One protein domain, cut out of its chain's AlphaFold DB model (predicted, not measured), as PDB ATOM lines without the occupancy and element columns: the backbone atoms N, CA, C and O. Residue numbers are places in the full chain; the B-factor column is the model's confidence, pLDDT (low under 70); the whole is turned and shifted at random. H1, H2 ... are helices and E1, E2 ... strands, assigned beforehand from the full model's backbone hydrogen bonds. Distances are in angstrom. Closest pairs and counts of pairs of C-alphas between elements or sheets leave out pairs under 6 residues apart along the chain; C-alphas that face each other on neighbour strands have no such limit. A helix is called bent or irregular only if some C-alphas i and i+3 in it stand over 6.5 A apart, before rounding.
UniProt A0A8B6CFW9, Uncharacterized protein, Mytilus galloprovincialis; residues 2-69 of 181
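What this domain is: This is residues 2 to 69 of the 181 residues of an uncharacterized protein of Mytilus galloprovincialis (UniProt A0A8B6CFW9). A small, strongly twisted sheet of three strands has a helix at each end of the long axis, H1 at one end and H2 at the other, and the long link between the helices arches out as a wide loop whose residues 24 to 33 stick out. The 68 printed residues hold two named helices and three named strands in the order H1 H2 E1 E2 E3, a mixed class. The sheet, order E1 - E2 - E3, is antiparallel. The whole is only just compact, close to loose, with a radius of gyration of the C-alphas of 13.0 A and spans of 37 by 29 by 22 A.

Where its parts are: Find C-alpha 2 at (185.715, 198.597, 248.811); from there H1, residues 2 to 12, runs 15.3 A. H2, residues 36 to 42, begins at C-alpha 36, at (200.228, 213.321, 222.337), and is irregular: C-alphas 37 and 40 are 7.4 A apart. E1, residues 43 to 51, spans 20.4 A and bends by 70 degrees at residue 46. E2 is residues 54 to 59, and E3, residues 62 to 67, ends at (199.044, 204.924, 237.954).

How they stand to each other: The strands form a meander, each the antiparallel neighbour of the one before. In the hairpin E1 and E2, at 157 degrees, look at N 48 and O 56, 2.9 A apart. In the hairpin E2 and E3, at 149 degrees, N 57 and O 64 are 2.8 A apart. H1 is on the sheet but only grazes it, with residues 4 to 12; H2 only grazes it too, with residues 39 to 42. H1 and H2 are apart. O i to N i+4 pairs are within hydrogen-bond range in 6 of 7 for H1 and 1 of 3 for H2, where 3 of 4 O i to N i+3 pairs are.

The domain as a whole: The C-alphas farthest apart, of Gln 3 and Asp 37, are 37.4 A from each other. The printed part has no cut; the link H1 to H2, residues 13 to 35, is long. Look for pLDDT under 70 at residues 2 to 14, 22 to 28 and 69.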
ATOM      1  N   LEU A   2     186.592 197.577 248.183       31.17
ATOM      2  CA  LEU A   2     185.715 198.597 248.811       31.17
ATOM      3  C   LEU A   2     186.430 199.608 249.740       31.17
ATOM      4  O   LEU A   2     186.060 200.777 249.795       31.17
ATOM      5  N   GLN A   3     187.478 199.178 250.447       38.88
ATOM      6  CA  GLN A   3     188.211 200.026 251.397       38.88
ATOM      7  C   GLN A   3     189.102 201.080 250.707       38.88
ATOM      8  O   GLN A   3     189.208 202.202 251.192       38.88
ATOM      9  N   GLN A   4     189.681 200.746 249.546       46.69
ATOM     10  CA  GLN A   4     190.475 201.672 248.720       46.69
ATOM     11  C   GLN A   4     189.582 202.743 248.077       46.69
ATOM     12  O   GLN A   4     189.935 203.921 248.041       46.69
ATOM     13  N   TRP A   5     188.378 202.351 247.661       50.16
ATOM     14  CA  TRP A   5     187.379 203.263 247.106       50.16
ATOM     15  C   TRP A   5     186.865 204.290 248.117       50.16
ATOM     16  O   TRP A   5     186.618 205.433 247.747       50.16
ATOM     17  N   ASN A   6     186.743 203.934 249.398       50.53
ATOM     18  CA  ASN A   6     186.335 204.893 250.428       50.53
ATOM     19  C   ASN A   6     187.393 205.980 250.683       50.53
ATOM     20  O   ASN A   6     187.029 207.121 250.956       50.53
ATOM     21  N   ILE A   7     188.684 205.657 250.540       54.12
ATOM     22  CA  ILE A   7     189.779 206.634 250.654       54.12
ATOM     23  C   ILE A   7     189.733 207.611 249.475       54.12
ATOM     24  O   ILE A   7     189.753 208.823 249.679       54.12
ATOM     25  N   LEU A   8     189.576 207.091 248.253       56.34
ATOM     26  CA  LEU A   8     189.430 207.914 247.050       56.34
ATOM     27  C   LEU A   8     188.179 208.800 247.111       56.34
ATOM     28  O   LEU A   8     188.268 209.983 246.811       56.34
ATOM     29  N   LYS A   9     187.039 208.286 247.587       56.44
ATOM     30  CA  LYS A   9     185.794 209.062 247.736       56.44
ATOM     31  C   LYS A   9     185.924 210.270 248.665       56.44
ATOM     32  O   LYS A   9     185.227 211.257 248.451       56.44
ATOM     33  N   HIS A  10     186.754 210.193 249.704       56.81
ATOM     34  CA  HIS A  10     187.007 211.340 250.578       56.81
ATOM     35  C   HIS A  10     187.986 212.332 249.947       56.81
ATOM     36  O   HIS A  10     187.715 213.526 249.978       56.81
ATOM     37  N   PHE A  11     189.058 211.847 249.318       59.34
ATOM     38  CA  PHE A  11     190.074 212.697 248.688       59.34
ATOM     39  C   PHE A  11     189.564 213.438 247.444       59.34
ATOM     40  O   PHE A  11     189.859 214.610 247.246       59.34
ATOM     41  N   VAL A  12     188.764 212.766 246.616       61.38
ATOM     42  CA  VAL A  12     188.216 213.312 245.365       61.38
ATOM     43  C   VAL A  12     187.177 214.408 245.619       61.38
ATOM     44  O   VAL A  12     187.012 215.294 244.793       61.38
ATOM     45  N   LYS A  13     186.509 214.420 246.780       60.72
ATOM     46  CA  LYS A  13     185.546 215.483 247.122       60.72
ATOM     47  C   LYS A  13     186.182 216.861 247.317       60.72
ATOM     48  O   LYS A  13     185.462 217.852 247.286       60.72
ATOM     49  N   GLU A  14     187.491 216.923 247.538       68.69
ATOM     50  CA  GLU A  14     188.222 218.169 247.795       68.69
ATOM     51  C   GLU A  14     189.002 218.666 246.566       68.69
ATOM     52  O   GLU A  14     189.678 219.692 246.638       68.69
ATOM     53  N   VAL A  15     188.923 217.951 245.438       81.00
ATOM     54  CA  VAL A  15     189.762 218.187 244.263       81.00
ATOM     55  C   VAL A  15     188.913 218.175 242.993       81.00
ATOM     56  O   VAL A  15     188.177 217.228 242.738       81.00
ATOM     57  N   GLU A  16     189.043 219.218 242.171       88.38
ATOM     58  CA  GLU A  16     188.382 219.299 240.865       88.38
ATOM     59  C   GLU A  16     189.051 218.329 239.880       88.38
ATOM     60  O   GLU A  16     190.185 218.545 239.441       88.38
ATOM     61  N   LEU A  17     188.383 217.211 239.594       89.38
ATOM     62  CA  LEU A  17     188.863 216.224 238.630       89.38
ATOM     63  C   LEU A  17     188.636 216.698 237.196       89.38
ATOM     64  O   LEU A  17     187.709 217.453 236.924       89.38
ATOM     65  N   ALA A  18     189.478 216.211 236.286       89.06
ATOM     66  CA  ALA A  18     189.330 216.470 234.856       89.06
ATOM     67  C   ALA A  18     188.131 215.746 234.226       89.06
ATOM     68  O   ALA A  18     187.692 216.138 233.151       89.06
ATOM     69  N   ASP A  19     187.641 214.693 234.881       83.62
ATOM     70  CA  ASP A  19     186.485 213.916 234.446       83.62
ATOM     71  C   ASP A  19     185.783 213.279 235.656       83.62
ATOM     72  O   ASP A  19     186.376 213.125 236.735       83.62
ATOM     73  N   GLU A  20     184.520 212.901 235.482       79.75
ATOM     74  CA  GLU A  20     183.760 212.164 236.484       79.75
ATOM     75  C   GLU A  20     184.273 210.721 236.578       79.75
ATOM     76  O   GLU A  20     184.464 210.024 235.582       79.75
ATOM     77  N   LEU A  21     184.519 210.244 237.801       73.62
ATOM     78  CA  LEU A  21     184.959 208.863 237.988       73.62
ATOM     79  C   LEU A  21     183.761 207.914 237.869       73.62
ATOM     80  O   LEU A  21     182.802 208.077 238.629       73.62
ATOM     81  N   PRO A  22     183.834 206.872 237.022       66.88
ATOM     82  CA  PRO A  22     182.770 205.885 236.938       66.88
ATOM     83  C   PRO A  22     182.673 205.128 238.267       66.88
ATOM     84  O   PRO A  22     183.637 204.517 238.734       66.88
ATOM     85  N   PHE A  23     181.507 205.179 238.911       59.78
ATOM     86  CA  PHE A  23     181.260 204.468 240.174       59.78
ATOM     87  C   PHE A  23     180.767 203.032 239.958       59.78
ATOM     88  O   PHE A  23     180.707 202.252 240.913       59.78
ATOM     89  N   GLN A  24     180.396 202.697 238.724       60.62
ATOM     90  CA  GLN A  24     179.963 201.383 238.259       60.62
ATOM     91  C   GLN A  24     180.532 201.136 236.855       60.62
ATOM     92  O   GLN A  24     181.108 202.038 236.249       60.62
ATOM     93  N   ASN A  25     180.391 199.911 236.340       61.50
ATOM     94  CA  ASN A  25     180.759 199.619 234.956       61.50
ATOM     95  C   ASN A  25     179.800 200.353 234.014       61.50
ATOM     96  O   ASN A  25     178.683 199.896 233.776       61.50
ATOM     97  N   GLU A  26     180.249 201.488 233.495       62.47
ATOM     98  CA  GLU A  26     179.503 202.330 232.569       62.47
ATOM     99  C   GLU A  26     180.222 202.354 231.219       62.47
ATOM    100  O   GLU A  26     181.444 202.479 231.142       62.47
ATOM    101  N   SER A  27     179.463 202.201 230.135       63.16
ATOM    102  CA  SER A  27     179.978 202.404 228.784       63.16
ATOM    103  C   SER A  27     179.890 203.889 228.444       63.16
ATOM    104  O   SER A  27     178.786 204.394 228.242       63.16
ATOM    105  N   SER A  28     181.033 204.571 228.361       68.50
ATOM    106  CA  SER A  28     181.102 205.962 227.901       68.50
ATOM    107  C   SER A  28     181.637 206.031 226.469       68.50
ATOM    108  O   SER A  28     182.531 205.269 226.087       68.50
ATOM    109  N   SER A  29     181.069 206.922 225.658       76.25
ATOM    110  CA  SER A  29     181.565 207.219 224.315       76.25
ATOM    111  C   SER A  29     182.673 208.263 224.380       76.25
ATOM    112  O   SER A  29     182.553 209.245 225.104       76.25
ATOM    113  N   ILE A  30     183.731 208.091 223.587       78.50
ATOM    114  CA  ILE A  30     184.817 209.075 223.503       78.50
ATOM    115  C   ILE A  30     184.290 210.342 222.819       78.50
ATOM    116  O   ILE A  30     183.963 210.314 221.634       78.50
ATOM    117  N   GLU A  31     184.238 211.452 223.554       82.31
ATOM    118  CA  GLU A  31     183.807 212.754 223.021       82.31
ATOM    119  C   GLU A  31     184.964 213.558 222.412       82.31
ATOM    120  O   GLU A  31     184.771 214.312 221.457       82.31
ATOM    121  N   LEU A  32     186.180 213.388 222.943       82.06
ATOM    122  CA  LEU A  32     187.364 214.147 222.548       82.06
ATOM    123  C   LEU A  32     188.621 213.269 222.593       82.06
ATOM    124  O   LEU A  32     188.935 212.671 223.619       82.06
ATOM    125  N   LEU A  33     189.371 213.242 221.488       86.00
ATOM    126  CA  LEU A  33     190.684 212.599 221.397       86.00
ATOM    127  C   LEU A  33     191.763 213.669 221.204       86.00
ATOM    128  O   LEU A  33     191.768 214.380 220.200       86.00
ATOM    129  N   ILE A  34     192.679 213.779 222.168       83.88
ATOM    130  CA  ILE A  34     193.780 214.750 222.147       83.88
ATOM    131  C   ILE A  34     195.065 214.035 221.731       83.88
ATOM    132  O   ILE A  34     195.421 212.999 222.293       83.88
ATOM    133  N   GLY A  35     195.769 214.596 220.746       83.12
ATOM    134  CA  GLY A  35     197.062 214.082 220.306       83.12
ATOM    135  C   GLY A  35     198.150 214.232 221.375       83.12
ATOM    136  O   GLY A  35     198.149 215.166 222.180       83.12
ATOM    137  N   ASN A  36     199.114 213.308 221.381       86.81
ATOM    138  CA  ASN A  36     200.228 213.321 222.337       86.81
ATOM    139  C   ASN A  36     201.184 214.518 222.143       86.81
ATOM    140  O   ASN A  36     201.943 214.866 223.042       86.81
ATOM    141  N   ASP A  37     201.143 215.168 220.985       91.38
ATOM    142  CA  ASP A  37     201.827 216.430 220.702       91.38
ATOM    143  C   ASP A  37     201.395 217.569 221.641       91.38
ATOM    144  O   ASP A  37     202.225 218.402 221.995       91.38
ATOM    145  N   TYR A  38     200.159 217.541 222.146       90.94
ATOM    146  CA  TYR A  38     199.651 218.494 223.141       90.94
ATOM    147  C   TYR A  38     199.892 218.066 224.595       90.94
ATOM    148  O   TYR A  38     199.483 218.770 225.520       90.94
ATOM    149  N   TYR A  39     200.548 216.926 224.841       89.81
ATOM    150  CA  TYR A  39     200.717 216.384 226.195       89.81
ATOM    151  C   TYR A  39     201.373 217.395 227.147       89.81
ATOM    152  O   TYR A  39     200.865 217.645 228.239       89.81
ATOM    153  N   LEU A  40     202.476 218.015 226.715       92.19
ATOM    154  CA  LEU A  40     203.220 218.985 227.527       92.19
ATOM    155  C   LEU A  40     202.486 220.320 227.693       92.19
ATOM    156  O   LEU A  40     202.784 221.063 228.626       92.19
ATOM    157  N   ASP A  41     201.519 220.611 226.824       95.44
ATOM    158  CA  ASP A  41     200.661 221.781 226.962       95.44
ATOM    159  C   ASP A  41     199.505 221.525 227.929       95.44
ATOM    160  O   ASP A  41     199.015 222.470 228.548       95.44
ATOM    161  N   LEU A  42     199.041 220.281 228.051       93.81
ATOM    162  CA  LEU A  42     197.888 219.913 228.870       93.81
ATOM    163  C   LEU A  42     198.279 219.580 230.314       93.81
ATOM    164  O   LEU A  42     197.578 219.976 231.248       93.81
ATOM    165  N   ILE A  43     199.379 218.848 230.492       94.44
ATOM    166  CA  ILE A  43     199.823 218.319 231.782       94.44
ATOM    167  C   ILE A  43     200.661 219.350 232.538       94.44
ATOM    168  O   ILE A  43     201.597 219.947 232.010       94.44
ATOM    169  N   LEU A  44     200.339 219.531 233.818       93.94
ATOM    170  CA  LEU A  44     201.064 220.398 234.737       93.94
ATOM    171  C   LEU A  44     202.090 219.585 235.540       93.94
ATOM    172  O   LEU A  44     202.019 218.364 235.652       93.94
ATOM    173  N   SER A  45     203.062 220.269 236.143       91.94
ATOM    174  CA  SER A  45     204.148 219.610 236.886       91.94
ATOM    175  C   SER A  45     203.716 218.996 238.224       91.94
ATOM    176  O   SER A  45     204.466 218.224 238.824       91.94
ATOM    177  N   ASN A  46     202.529 219.349 238.721       93.31
ATOM    178  CA  ASN A  46     202.063 218.934 240.036       93.31
ATOM    179  C   ASN A  46     201.552 217.491 239.994       93.31
ATOM    180  O   ASN A  46     200.683 217.145 239.193       93.31
ATOM    181  N   LYS A  47     202.052 216.667 240.918       91.56
ATOM    182  CA  LYS A  47     201.543 215.319 241.167       91.56
ATOM    183  C   LYS A  47     201.445 215.035 242.660       91.56
ATOM    184  O   LYS A  47     202.310 215.460 243.425       91.56
ATOM    185  N   VAL A  48     200.426 214.284 243.056       89.88
ATOM    186  CA  VAL A  48     200.212 213.837 244.437       89.88
ATOM    187  C   VAL A  48     200.126 212.322 244.440       89.88
ATOM    188  O   VAL A  48     199.330 211.752 243.702       89.88
ATOM    189  N   GLU A  49     200.947 211.658 245.245       87.56
ATOM    190  CA  GLU A  49     200.837 210.212 245.443       87.56
ATOM    191  C   GLU A  49     199.741 209.920 246.467       87.56
ATOM    192  O   GLU A  49     199.824 210.368 247.609       87.56
ATOM    193  N   ILE A  50     198.711 209.177 246.056       83.62
ATOM    194  CA  ILE A  50     197.608 208.767 246.938       83.62
ATOM    195  C   ILE A  50     198.002 207.492 247.693       83.62
ATOM    196  O   ILE A  50     197.778 207.351 248.893       83.62
ATOM    197  N   GLN A  51     198.596 206.543 246.972       79.12
ATOM    198  CA  GLN A  51     199.138 205.288 247.488       79.12
ATOM    199  C   GLN A  51     200.298 204.855 246.583       79.12
ATOM    200  O   GLN A  51     200.354 205.311 245.443       79.12
ATOM    201  N   PRO A  52     201.189 203.948 247.024       80.56
ATOM    202  CA  PRO A  52     202.321 203.515 246.214       80.56
ATOM    203  C   PRO A  52     201.895 203.072 244.814       80.56
ATOM    204  O   PRO A  52     201.222 202.051 244.652       80.56
ATOM    205  N   GLY A  53     202.296 203.852 243.814       79.06
ATOM    206  CA  GLY A  53     201.977 203.607 242.414       79.06
ATOM    207  C   GLY A  53     200.720 204.289 241.872       79.06
ATOM    208  O   GLY A  53     200.608 204.301 240.656       79.06
ATOM    209  N   LEU A  54     199.842 204.887 242.685       82.31
ATOM    210  CA  LEU A  54     198.638 205.624 242.257       82.31
ATOM    211  C   LEU A  54     198.772 207.119 242.582       82.31
ATOM    212  O   LEU A  54     199.071 207.494 243.720       82.31
ATOM    213  N   TYR A  55     198.493 207.970 241.603       85.88
ATOM    214  CA  TYR A  55     198.750 209.403 241.646       85.88
ATOM    215  C   TYR A  55     197.555 210.222 241.146       85.88
ATOM    216  O   TYR A  55     196.794 209.785 240.285       85.88
ATOM    217  N   LEU A  56     197.449 211.451 241.645       89.94
ATOM    218  CA  LEU A  56     196.746 212.544 240.980       89.94
ATOM    219  C   LEU A  56     197.766 213.352 240.186       89.94
ATOM    220  O   LEU A  56     198.768 213.799 240.746       89.94
ATOM    221  N   LEU A  57     197.508 213.545 238.899       92.31
ATOM    222  CA  LEU A  57     198.312 214.362 237.998       92.31
ATOM    223  C   LEU A  57     197.518 215.608 237.616       92.31
ATOM    224  O   LEU A  57     196.404 215.498 237.109       92.31
ATOM    225  N   ALA A  58     198.064 216.792 237.875       93.50
ATOM    226  CA  ALA A  58     197.386 218.032 237.530       93.50
ATOM    227  C   ALA A  58     197.426 218.273 236.014       93.50
ATOM    228  O   ALA A  58     198.453 218.070 235.364       93.50
ATOM    229  N   SER A  59     196.324 218.764 235.459       94.38
ATOM    230  CA  SER A  59     196.219 219.205 234.069       94.38
ATOM    231  C   SER A  59     195.446 220.521 233.985       94.38
ATOM    232  O   SER A  59     194.832 220.952 234.962       94.38
ATOM    233  N   LYS A  60     195.433 221.156 232.810       94.56
ATOM    234  CA  LYS A  60     194.595 222.343 232.550       94.56
ATOM    235  C   LYS A  60     193.085 222.074 232.642       94.56
ATOM    236  O   LYS A  60     192.332 223.036 232.728       94.56
ATOM    237  N   LEU A  61     192.658 220.810 232.606       92.25
ATOM    238  CA  LEU A  61     191.250 220.407 232.693       92.25
ATOM    239  C   LEU A  61     190.836 219.995 234.111       92.25
ATOM    240  O   LEU A  61     189.664 219.745 234.340       92.25
ATOM    241  N   GLY A  62     191.780 219.915 235.051       91.38
ATOM    242  CA  GLY A  62     191.563 219.362 236.388       91.38
ATOM    243  C   GLY A  62     192.545 218.237 236.700       91.38
ATOM    244  O   GLY A  62     193.517 217.999 235.972       91.38
ATOM    245  N   TRP A  63     192.327 217.544 237.811       91.88
ATOM    246  CA  TRP A  63     193.191 216.451 238.249       91.88
ATOM    247  C   TRP A  63     192.809 215.123 237.595       91.88
ATOM    248  O   TRP A  63     191.645 214.742 237.546       91.88
ATOM    249  N   ILE A  64     193.817 214.399 237.123       90.50
ATOM    250  CA  ILE A  64     193.681 213.105 236.459       90.50
ATOM    251  C   ILE A  64     194.155 212.019 237.423       90.50
ATOM    252  O   ILE A  64     195.281 212.074 237.923       90.50
ATOM    253  N   VAL A  65     193.317 211.013 237.672       86.12
ATOM    254  CA  VAL A  65     193.722 209.814 238.418       86.12
ATOM    255  C   VAL A  65     194.540 208.920 237.486       86.12
ATOM    256  O   VAL A  65     194.074 208.530 236.421       86.12
ATOM    257  N   THR A  66     195.771 208.592 237.869       85.06
ATOM    258  CA  THR A  66     196.682 207.791 237.043       85.06
ATOM    259  C   THR A  66     197.556 206.878 237.893       85.06
ATOM    260  O   THR A  66     197.780 207.132 239.075       85.06
ATOM    261  N   GLY A  67     198.087 205.810 237.306       82.12
ATOM    262  CA  GLY A  67     199.044 204.924 237.954       82.12
ATOM    263  C   GLY A  67     198.576 203.476 238.029       82.12
ATOM    264  O   GLY A  67     197.790 203.015 237.214       82.12
ATOM    265  N   ARG A  68     199.127 202.748 238.997       76.94
ATOM    266  CA  ARG A  68     198.992 201.310 239.201       76.94
ATOM    267  C   ARG A  68     198.141 201.026 240.422       76.94
ATOM    268  O   ARG A  68     198.411 201.530 241.516       76.94
ATOM    269  N   THR A  69     197.146 200.172 240.253       65.25
ATOM    270  CA  THR A  69     196.477 199.520 241.374       65.25
ATOM    271  C   THR A  69     197.349 198.362 241.854       65.25
ATOM    272  O   THR A  69     198.023 197.692 241.076       65.25
TER     273      THR A  69